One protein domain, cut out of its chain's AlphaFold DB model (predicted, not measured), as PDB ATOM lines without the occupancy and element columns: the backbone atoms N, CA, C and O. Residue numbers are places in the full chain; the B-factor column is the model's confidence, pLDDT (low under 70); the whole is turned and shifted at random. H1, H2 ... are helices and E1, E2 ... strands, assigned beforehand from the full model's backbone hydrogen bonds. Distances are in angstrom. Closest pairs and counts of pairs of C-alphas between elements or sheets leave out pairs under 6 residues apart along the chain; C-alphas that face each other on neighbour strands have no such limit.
ATOM      1  N   LYS A   2     124.569 108.103 138.009       42.56
ATOM      2  CA  LYS A   2     124.208 108.429 136.613       42.56
ATOM      3  C   LYS A   2     125.455 108.347 135.723       42.56
ATOM      4  O   LYS A   2     126.372 109.155 135.879       42.56
ATOM      5  N   THR A   3     125.482 107.391 134.803       53.84
ATOM      6  CA  THR A   3     126.462 107.314 133.718       53.84
ATOM      7  C   THR A   3     126.253 108.514 132.802       53.84
ATOM      8  O   THR A   3     125.193 108.693 132.212       53.84
ATOM      9  N   TYR A   4     127.241 109.401 132.732       65.38
ATOM     10  CA  TYR A   4     127.229 110.508 131.781       65.38
ATOM     11  C   TYR A   4     127.872 110.043 130.476       65.38
ATOM     12  O   TYR A   4     128.987 109.517 130.473       65.38
ATOM     13  N   THR A   5     127.159 110.246 129.370       71.25
ATOM     14  CA  THR A   5     127.678 109.990 128.029       71.25
ATOM     15  C   THR A   5     128.774 111.001 127.732       71.25
ATOM     16  O   THR A   5     128.554 112.212 127.809       71.25
ATOM     17  N   VAL A   6     129.960 110.490 127.423       81.12
ATOM     18  CA  VAL A   6     131.044 111.266 126.832       81.12
ATOM     19  C   VAL A   6     131.251 110.774 125.410       81.12
ATOM     20  O   VAL A   6     131.062 109.589 125.146       81.12
ATOM     21  N   SER A   7     131.602 111.674 124.499       86.75
ATOM     22  CA  SER A   7     132.003 111.297 123.145       86.75
ATOM     23  C   SER A   7     133.202 112.121 122.720       86.75
ATOM     24  O   SER A   7     133.176 113.344 122.885       86.75
ATOM     25  N   VAL A   8     134.186 111.473 122.112       85.44
ATOM     26  CA  VAL A   8     135.354 112.121 121.519       85.44
ATOM     27  C   VAL A   8     135.391 111.765 120.036       85.44
ATOM     28  O   VAL A   8     135.240 110.602 119.674       85.44
ATOM     29  N   LYS A   9     135.533 112.765 119.165       87.56
ATOM     30  CA  LYS A   9     135.616 112.566 117.712       87.56
ATOM     31  C   LYS A   9     136.706 113.437 117.115       87.56
ATOM     32  O   LYS A   9     136.720 114.638 117.375       87.56
ATOM     33  N   HIS A  10     137.561 112.873 116.273       88.56
ATOM     34  CA  HIS A  10     138.494 113.667 115.480       88.56
ATOM     35  C   HIS A  10     137.800 114.337 114.297       88.56
ATOM     36  O   HIS A  10     136.855 113.796 113.724       88.56
ATOM     37  N   TYR A  11     138.300 115.504 113.912       89.00
ATOM     38  CA  TYR A  11     137.947 116.173 112.668       89.00
ATOM     39  C   TYR A  11     139.111 117.045 112.191       89.00
ATOM     40  O   TYR A  11     139.882 117.573 112.996       89.00
ATOM     41  N   LEU A  12     139.225 117.223 110.875       88.19
ATOM     42  CA  LEU A  12     140.076 118.267 110.309       88.19
ATOM     43  C   LEU A  12     139.388 119.612 110.450       88.19
ATOM     44  O   LEU A  12     138.233 119.771 110.051       88.19
ATOM     45  N   ASN A  13     140.106 120.595 110.980       86.12
ATOM     46  CA  ASN A  13     139.564 121.931 111.113       86.12
ATOM     47  C   ASN A  13     139.809 122.746 109.835       86.12
ATOM     48  O   ASN A  13     140.763 123.518 109.747       86.12
ATOM     49  N   THR A  14     138.932 122.561 108.848       86.12
ATOM     50  CA  THR A  14     139.015 123.224 107.537       86.12
ATOM     51  C   THR A  14     138.612 124.697 107.548       86.12
ATOM     52  O   THR A  14     138.772 125.376 106.538       86.12
ATOM     53  N   THR A  15     138.114 125.212 108.677       85.88
ATOM     54  CA  THR A  15     137.789 126.639 108.831       85.88
ATOM     55  C   THR A  15     139.009 127.481 109.197       85.88
ATOM     56  O   THR A  15     138.989 128.698 109.019       85.88
ATOM     57  N   LEU A  16     140.083 126.856 109.697       86.38
ATOM     58  CA  LEU A  16     141.355 127.531 109.943       86.38
ATOM     59  C   LEU A  16     142.145 127.693 108.644       86.38
ATOM     60  O   LEU A  16     142.053 126.866 107.737       86.38
ATOM     61  N   LYS A  17     142.970 128.748 108.586       88.12
ATOM     62  CA  LYS A  17     143.857 129.005 107.446       88.12
ATOM     63  C   LYS A  17     144.786 127.793 107.231       88.12
ATOM     64  O   LYS A  17     145.540 127.468 108.153       88.12
ATOM     65  N   PRO A  18     144.749 127.139 106.056       91.25
ATOM     66  CA  PRO A  18     145.602 125.993 105.781       91.25
ATOM     67  C   PRO A  18     147.061 126.408 105.597       91.25
ATOM     68  O   PRO A  18     147.369 127.545 105.232       91.25
ATOM     69  N   SER A  19     147.958 125.445 105.787       91.12
ATOM     70  CA  SER A  19     149.314 125.516 105.241       91.12
ATOM     71  C   SER A  19     149.293 124.996 103.804       91.12
ATOM     72  O   SER A  19     148.630 123.995 103.533       91.12
ATOM     73  N   VAL A  20     149.996 125.667 102.892       91.75
ATOM     74  CA  VAL A  20     150.079 125.259 101.483       91.75
ATOM     75  C   VAL A  20     151.464 124.685 101.222       91.75
ATOM     76  O   VAL A  20     152.455 125.375 101.442       91.75
ATOM     77  N   VAL A  21     151.523 123.434 100.771       91.62
ATOM     78  CA  VAL A  21     152.765 122.751 100.373       91.62
ATOM     79  C   VAL A  21     152.490 122.057  99.046       91.62
ATOM     80  O   VAL A  21     151.520 121.308  98.946       91.62
ATOM     81  N   ASP A  22     153.279 122.366  98.016       90.88
ATOM     82  CA  ASP A  22     153.136 121.819  96.655       90.88
ATOM     83  C   ASP A  22     151.701 121.900  96.098       90.88
ATOM     84  O   ASP A  22     151.160 120.949  95.536       90.88
ATOM     85  N   GLY A  23     151.034 123.039  96.325       90.81
ATOM     86  CA  GLY A  23     149.655 123.277  95.884       90.81
ATOM     87  C   GLY A  23     148.574 122.529  96.676       90.81
ATOM     88  O   GLY A  23     147.389 122.725  96.413       90.81
ATOM     89  N   LYS A  24     148.941 121.710  97.670       93.75
ATOM     90  CA  LYS A  24     147.999 120.989  98.538       93.75
ATOM     91  C   LYS A  24     147.735 121.752  99.832       93.75
ATOM     92  O   LYS A  24     148.628 122.387 100.394       93.75
ATOM     93  N   LEU A  25     146.493 121.666 100.311       93.75
ATOM     94  CA  LEU A  25     146.027 122.330 101.528       93.75
ATOM     95  C   LEU A  25     146.108 121.380 102.725       93.75
ATOM     96  O   LEU A  25     145.491 120.315 102.730       93.75
ATOM     97  N   TYR A  26     146.827 121.803 103.760       93.44
ATOM     98  CA  TYR A  26     147.032 121.042 104.983       93.44
ATOM     99  C   TYR A  26     146.357 121.732 106.165       93.44
ATOM    100  O   TYR A  26     146.602 122.909 106.441       93.44
ATOM    101  N   TYR A  27     145.551 120.971 106.902       92.81
ATOM    102  CA  TYR A  27     144.761 121.452 108.030       92.81
ATOM    103  C   TYR A  27     145.137 120.748 109.336       92.81
ATOM    104  O   TYR A  27     145.485 119.565 109.327       92.81
ATOM    105  N   PRO A  28     145.038 121.441 110.478       92.31
ATOM    106  CA  PRO A  28     145.258 120.823 111.776       92.31
ATOM    107  C   PRO A  28     144.102 119.888 112.156       92.31
ATOM    108  O   PRO A  28     142.929 120.157 111.873       92.31
ATOM    109  N   VAL A  29     144.435 118.815 112.873       91.62
ATOM    110  CA  VAL A  29     143.459 117.865 113.419       91.62
ATOM    111  C   VAL A  29     143.037 118.298 114.823       91.62
ATOM    112  O   VAL A  29     143.860 118.638 115.676       91.62
ATOM    113  N   TYR A  30     141.732 118.266 115.070       93.19
ATOM    114  CA  TYR A  30     141.120 118.595 116.350       93.19
ATOM    115  C   TYR A  30     140.266 117.436 116.856       93.19
ATOM    116  O   TYR A  30     139.765 116.616 116.092       93.19
ATOM    117  N   LEU A  31     140.057 117.419 118.166       92.44
ATOM    118  CA  LEU A  31     139.117 116.565 118.870       92.44
ATOM    119  C   LEU A  31     137.896 117.404 119.242       92.44
ATOM    120  O   LEU A  31     138.021 118.474 119.842       92.44
ATOM    121  N   MET A  32     136.707 116.920 118.907       93.12
ATOM    122  CA  MET A  32     135.444 117.405 119.440       93.12
ATOM    123  C   MET A  32     135.046 116.532 120.622       93.12
ATOM    124  O   MET A  32     134.901 115.316 120.482       93.12
ATOM    125  N   ILE A  33     134.852 117.162 121.774       93.31
ATOM    126  CA  ILE A  33     134.558 116.487 123.032       93.31
ATOM    127  C   ILE A  33     133.188 116.934 123.509       93.31
ATOM    128  O   ILE A  33     132.958 118.124 123.712       93.31
ATOM    129  N   ASN A  34     132.290 115.977 123.718       90.38
ATOM    130  CA  ASN A  34     131.000 116.225 124.347       90.38
ATOM    131  C   ASN A  34     130.980 115.572 125.722       90.38
ATOM    132  O   ASN A  34     131.179 114.363 125.833       90.38
ATOM    133  N   ALA A  35     130.714 116.358 126.761       90.56
ATOM    134  CA  ALA A  35     130.569 115.875 128.127       90.56
ATOM    135  C   ALA A  35     129.612 116.776 128.909       90.56
ATOM    136  O   ALA A  35     129.675 117.999 128.811       90.56
ATOM    137  N   LYS A  36     128.710 116.177 129.703       87.06
ATOM    138  CA  LYS A  36     127.762 116.911 130.572       87.06
ATOM    139  C   LYS A  36     127.001 118.034 129.831       87.06
ATOM    140  O   LYS A  36     126.836 119.124 130.367       87.06
ATOM    141  N   ARG A  37     126.527 117.751 128.607       85.75
ATOM    142  CA  ARG A  37     125.805 118.691 127.715       85.75
ATOM    143  C   ARG A  37     126.622 119.903 127.242       85.75
ATOM    144  O   ARG A  37     126.049 120.854 126.728       85.75
ATOM    145  N   LYS A  38     127.944 119.878 127.400       88.50
ATOM    146  CA  LYS A  38     128.850 120.888 126.852       88.50
ATOM    147  C   LYS A  38     129.698 120.263 125.751       88.50
ATOM    148  O   LYS A  38     130.105 119.104 125.864       88.50
ATOM    149  N   THR A  39     129.989 121.061 124.734       89.50
ATOM    150  CA  THR A  39     130.874 120.703 123.628       89.50
ATOM    151  C   THR A  39     132.123 121.563 123.693       89.50
ATOM    152  O   THR A  39     132.040 122.777 123.879       89.50
ATOM    153  N   SER A  40     133.284 120.948 123.524       91.38
ATOM    154  CA  SER A  40     134.553 121.649 123.390       91.38
ATOM    155  C   SER A  40     135.353 121.108 122.215       91.38
ATOM    156  O   SER A  40     135.074 120.037 121.667       91.38
ATOM    157  N   ARG A  41     136.341 121.898 121.802       91.44
ATOM    158  CA  ARG A  41     137.269 121.561 120.732       91.44
ATOM    159  C   ARG A  41     138.676 121.741 121.267       91.44
ATOM    160  O   ARG A  41     138.999 122.819 121.765       91.44
ATOM    161  N   ILE A  42     139.498 120.711 121.143       90.81
ATOM    162  CA  ILE A  42     140.917 120.775 121.492       90.81
ATOM    163  C   ILE A  42     141.748 120.323 120.306       90.81
ATOM    164  O   ILE A  42     141.287 119.511 119.507       90.81
ATOM    165  N   LYS A  43     142.954 120.869 120.162       90.62
ATOM    166  CA  LYS A  43     143.893 120.368 119.161       90.62
ATOM    167  C   LYS A  43     144.285 118.940 119.549       90.62
ATOM    168  O   LYS A  43     144.429 118.655 120.737       90.62
ATOM    169  N   SER A  44     144.419 118.059 118.564       91.19
ATOM    170  CA  SER A  44     144.974 116.730 118.806       91.19
ATOM    171  C   SER A  44     146.413 116.838 119.323       91.19
ATOM    172  O   SER A  44     147.188 117.692 118.887       91.19
ATOM    173  N   LEU A  45     146.746 115.964 120.262       88.44
ATOM    174  CA  LEU A  45     148.067 115.769 120.840       88.44
ATOM    175  C   LEU A  45     148.874 114.705 120.083       88.44
ATOM    176  O   LEU A  45     150.097 114.683 120.164       88.44
ATOM    177  N   VAL A  46     148.205 113.828 119.330       87.56
ATOM    178  CA  VAL A  46     148.850 112.751 118.556       87.56
ATOM    179  C   VAL A  46     149.105 113.166 117.104       87.56
ATOM    180  O   VAL A  46     150.114 112.787 116.504       87.56
ATOM    181  N   PHE A  47     148.224 113.982 116.531       88.62
ATOM    182  CA  PHE A  47     148.361 114.532 115.184       88.62
ATOM    183  C   PHE A  47     149.089 115.883 115.237       88.62
ATOM    184  O   PHE A  47     148.479 116.950 115.175       88.62
ATOM    185  N   LEU A  48     150.419 115.822 115.371       85.06
ATOM    186  CA  LEU A  48     151.281 117.008 115.484       85.06
ATOM    187  C   LEU A  48     151.384 117.806 114.174       85.06
ATOM    188  O   LEU A  48     151.507 119.032 114.204       85.06
ATOM    189  N   ASN A  49     151.303 117.106 113.041       86.75
ATOM    190  CA  ASN A  49     151.370 117.691 111.706       86.75
ATOM    191  C   ASN A  49     149.978 118.065 111.187       86.75
ATOM    192  O   ASN A  49     148.956 117.563 111.660       86.75
ATOM    193  N   ASN A  50     149.948 118.929 110.176       89.81
ATOM    194  CA  ASN A  50     148.738 119.191 109.408       89.81
ATOM    195  C   ASN A  50     148.552 118.097 108.341       89.81
ATOM    196  O   ASN A  50     149.525 117.507 107.874       89.81
ATOM    197  N   TYR A  51     147.304 117.843 107.951       90.44
ATOM    198  CA  TYR A  51     146.922 116.778 107.023       90.44
ATOM    199  C   TYR A  51     146.008 117.322 105.932       90.44
ATOM    200  O   TYR A  51     145.209 118.232 106.181       90.44
ATOM    201  N   THR A  52     146.099 116.753 104.732       90.62
ATOM    202  CA  THR A  52     145.104 117.016 103.688       90.62
ATOM    203  C   THR A  52     143.802 116.268 103.977       90.62
ATOM    204  O   THR A  52     143.751 115.339 104.793       90.62
ATOM    205  N   VAL A  53     142.726 116.671 103.301       88.38
ATOM    206  CA  VAL A  53     141.417 116.017 103.429       88.38
ATOM    207  C   VAL A  53     141.485 114.565 102.964       88.38
ATOM    208  O   VAL A  53     140.886 113.699 103.600       88.38
ATOM    209  N   GLU A  54     142.226 114.297 101.892       88.00
ATOM    210  CA  GLU A  54     142.423 112.965 101.321       88.00
ATOM    211  C   GLU A  54     143.148 112.081 102.328       88.00
ATOM    212  O   GLU A  54     142.605 111.054 102.722       88.00
ATOM    213  N   GLN A  55     144.290 112.541 102.851       87.44
ATOM    214  CA  GLN A  55     145.065 111.795 103.842       87.44
ATOM    215  C   GLN A  55     144.212 111.407 105.053       87.44
ATOM    216  O   GLN A  55     144.274 110.272 105.502       87.44
ATOM    217  N   PHE A  56     143.404 112.327 105.583       86.06
ATOM    218  CA  PHE A  56     142.603 112.073 106.782       86.06
ATOM    219  C   PHE A  56     141.352 111.213 106.528       86.06
ATOM    220  O   PHE A  56     140.891 110.522 107.438       86.06
ATOM    221  N   LYS A  57     140.773 111.272 105.320       80.88
ATOM    222  CA  LYS A  57     139.604 110.462 104.930       80.88
ATOM    223  C   LYS A  57     139.983 109.067 104.458       80.88
ATOM    224  O   LYS A  57     139.182 108.142 104.614       80.88
ATOM    225  N   GLU A  58     141.151 108.920 103.844       67.56
ATOM    226  CA  GLU A  58     141.659 107.623 103.437       67.56
ATOM    227  C   GLU A  58     141.712 106.717 104.665       67.56
ATOM    228  O   GLU A  58     142.188 107.095 105.736       67.56
ATOM    229  N   LYS A  59     141.190 105.496 104.516       61.31
ATOM    230  CA  LYS A  59     141.168 104.451 105.548       61.31
ATOM    231  C   LYS A  59     142.579 103.922 105.862       61.31
ATOM    232  O   LYS A  59     142.720 102.731 106.123       61.31
ATOM    233  N   ASN A  60     143.599 104.778 105.824       76.00
ATOM    234  CA  ASN A  60     144.960 104.470 106.209       76.00
ATOM    235  C   ASN A  60     144.946 103.954 107.650       76.00
ATOM    236  O   ASN A  60     144.520 104.654 108.573       76.00
ATOM    237  N   GLU A  61     145.373 102.707 107.819       82.56
ATOM    238  CA  GLU A  61     145.301 102.014 109.100       82.56
ATOM    239  C   GLU A  61     146.081 102.768 110.182       82.56
ATOM    240  O   GLU A  61     145.575 102.944 111.287       82.56
ATOM    241  N   CYS A  62     147.208 103.393 109.821       83.50
ATOM    242  CA  CYS A  62     147.993 104.222 110.736       83.50
ATOM    243  C   CYS A  62     147.195 105.418 111.292       83.50
ATOM    244  O   CYS A  62     147.333 105.785 112.461       83.50
ATOM    245  N   ILE A  63     146.333 106.045 110.483       85.56
ATOM    246  CA  ILE A  63     145.499 107.170 110.935       85.56
ATOM    247  C   ILE A  63     144.389 106.671 111.853       85.56
ATOM    248  O   ILE A  63     144.141 107.281 112.895       85.56
ATOM    249  N   LYS A  64     143.752 105.544 111.517       86.19
ATOM    250  CA  LYS A  64     142.734 104.936 112.382       86.19
ATOM    251  C   LYS A  64     143.312 104.532 113.732       86.19
ATOM    252  O   LYS A  64     142.700 104.831 114.754       86.19
ATOM    253  N   GLU A  65     144.482 103.903 113.747       88.06
ATOM    254  CA  GLU A  65     145.175 103.508 114.973       88.06
ATOM    255  C   GLU A  65     145.462 104.720 115.858       88.06
ATOM    256  O   GLU A  65     145.108 104.711 117.037       88.06
ATOM    257  N   LYS A  66     145.996 105.809 115.287       89.50
ATOM    258  CA  LYS A  66     146.220 107.071 116.013       89.50
ATOM    259  C   LYS A  66     144.926 107.675 116.561       89.50
ATOM    260  O   LYS A  66     144.907 108.131 117.704       89.50
ATOM    261  N   ILE A  67     143.844 107.653 115.778       90.06
ATOM    262  CA  ILE A  67     142.515 108.114 116.208       90.06
ATOM    263  C   ILE A  67     142.017 107.284 117.396       90.06
ATOM    264  O   ILE A  67     141.641 107.846 118.422       90.06
ATOM    265  N   VAL A  68     142.031 105.953 117.281       89.69
ATOM    266  CA  VAL A  68     141.553 105.030 118.323       89.69
ATOM    267  C   VAL A  68     142.397 105.144 119.590       89.69
ATOM    268  O   VAL A  68     141.850 105.149 120.697       89.69
ATOM    269  N   PHE A  69     143.715 105.258 119.433       90.94
ATOM    270  CA  PHE A  69     144.658 105.473 120.524       90.94
ATOM    271  C   PHE A  69     144.325 106.755 121.291       90.94
ATOM    272  O   PHE A  69     144.085 106.709 122.499       90.94
ATOM    273  N   GLU A  70     144.222 107.886 120.590       92.69
ATOM    274  CA  GLU A  70     143.955 109.173 121.225       92.69
ATOM    275  C   GLU A  70     142.549 109.238 121.834       92.69
ATOM    276  O   GLU A  70     142.410 109.662 122.980       92.69
ATOM    277  N   ILE A  71     141.510 108.753 121.139       92.19
ATOM    278  CA  ILE A  71     140.143 108.691 121.687       92.19
ATOM    279  C   ILE A  71     140.134 107.921 123.008       92.19
ATOM    280  O   ILE A  71     139.575 108.410 123.988       92.19
ATOM    281  N   GLY A  72     140.777 106.750 123.064       92.06
ATOM    282  CA  GLY A  72     140.807 105.930 124.276       92.06
ATOM    283  C   GLY A  72     141.433 106.655 125.469       92.06
ATOM    284  O   GLY A  72     140.909 106.592 126.583       92.06
ATOM    285  N   ILE A  73     142.529 107.379 125.233       93.62
ATOM    286  CA  ILE A  73     143.228 108.152 126.266       93.62
ATOM    287  C   ILE A  73     142.369 109.329 126.734       93.62
ATOM    288  O   ILE A  73     142.108 109.473 127.932       93.62
ATOM    289  N   ILE A  74     141.880 110.139 125.791       94.69
ATOM    290  CA  ILE A  74     141.067 111.326 126.072       94.69
ATOM    291  C   ILE A  74     139.788 110.933 126.808       94.69
ATOM    292  O   ILE A  74     139.434 111.581 127.790       94.69
ATOM    293  N   GLU A  75     139.116 109.851 126.414       93.25
ATOM    294  CA  GLU A  75     137.927 109.373 127.117       93.25
ATOM    295  C   GLU A  75     138.218 108.942 128.558       93.25
ATOM    296  O   GLU A  75     137.412 109.236 129.443       93.25
TER     297      GLU A  75
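What this domain is: This is residues 2 to 75 of the 232 residues of an uncharacterized protein of Tenacibaculum finnmarkense (UniProt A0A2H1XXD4). A narrow, three-stranded antiparallel sheet, E1, E4 and E5, has the long helix H2 packed slantwise over one face, and the small hairpin of E2 and E3 continues the long axis beyond one end of this sheet. E3 runs on into E4, and the short helix H1 lies near that junction and close to H2. The printed part has 74 residues, with five named strands followed by two named helices: E1, E2, E3, E4, E5, H1 and H2. The larger sheet has the order E1 - E4 - E5, the smaller E2 - E3, both antiparallel, and the class is mixed, helices and strands. The whole is only just compact, close to loose, with a radius of gyration of the C-alphas of 13.5 A, and its elongated outline spans 51 by 26 by 17 A.

Where its parts are: E1, residues 6 to 12, begins at C-alpha 6 (131.044, 111.266, 126.832) and is 20.1 A long. E2 holds residues 19 to 21 and E3 residues 24 to 26. E4, residues 29 to 35, measures 19.7 A, and E5, residues 38 to 43, measures 16.9 A. H1 holds residues 53 to 57. H2, residues 61 to 75, is 20.8 A long and ends at C-alpha 75 (137.927, 109.373, 127.117).

How they stand to each other: In the larger sheet E1 and E5 are edge strands. E1 and E4 are antiparallel at 160 degrees, with N 9 and O 32 within hydrogen-bond range at 2.9 A. E4 and E5 form a hairpin at 157 degrees, with N 33 and O 40 at 2.9 A. H2 is on this sheet at a height of 8.1 A, over E1, making two layers, a helix on one face of a sheet. On the local plane H2 and E1 stand at 38 degrees, slantwise to the strands; their closest C-alphas are those of Val 8 and Ile 71, 5.9 A apart. E2 and E3 form a hairpin at 144 degrees, with N 26 and O 19 at 2.8 A. E3 runs on into E4 across a break of 2 residues, at 37 degrees. H1 only grazes the larger sheet. H1 and H2 are close but not clearly touching, the C-alphas of Phe 56 and Ile 63 being closest at 7.0 A. E2 and H2 are apart. In H1 and H2 every O i to N i+4 pair is within hydrogen-bond range.

The domain as a whole: The two C-alphas farthest apart, those of Lys 2 and Asp 22, are 51.1 A apart. The printed part has no cut, and no link is long. The mean pLDDT of the printed part is 86.8; residues 2 to 4 and 58 to 59 are under 70.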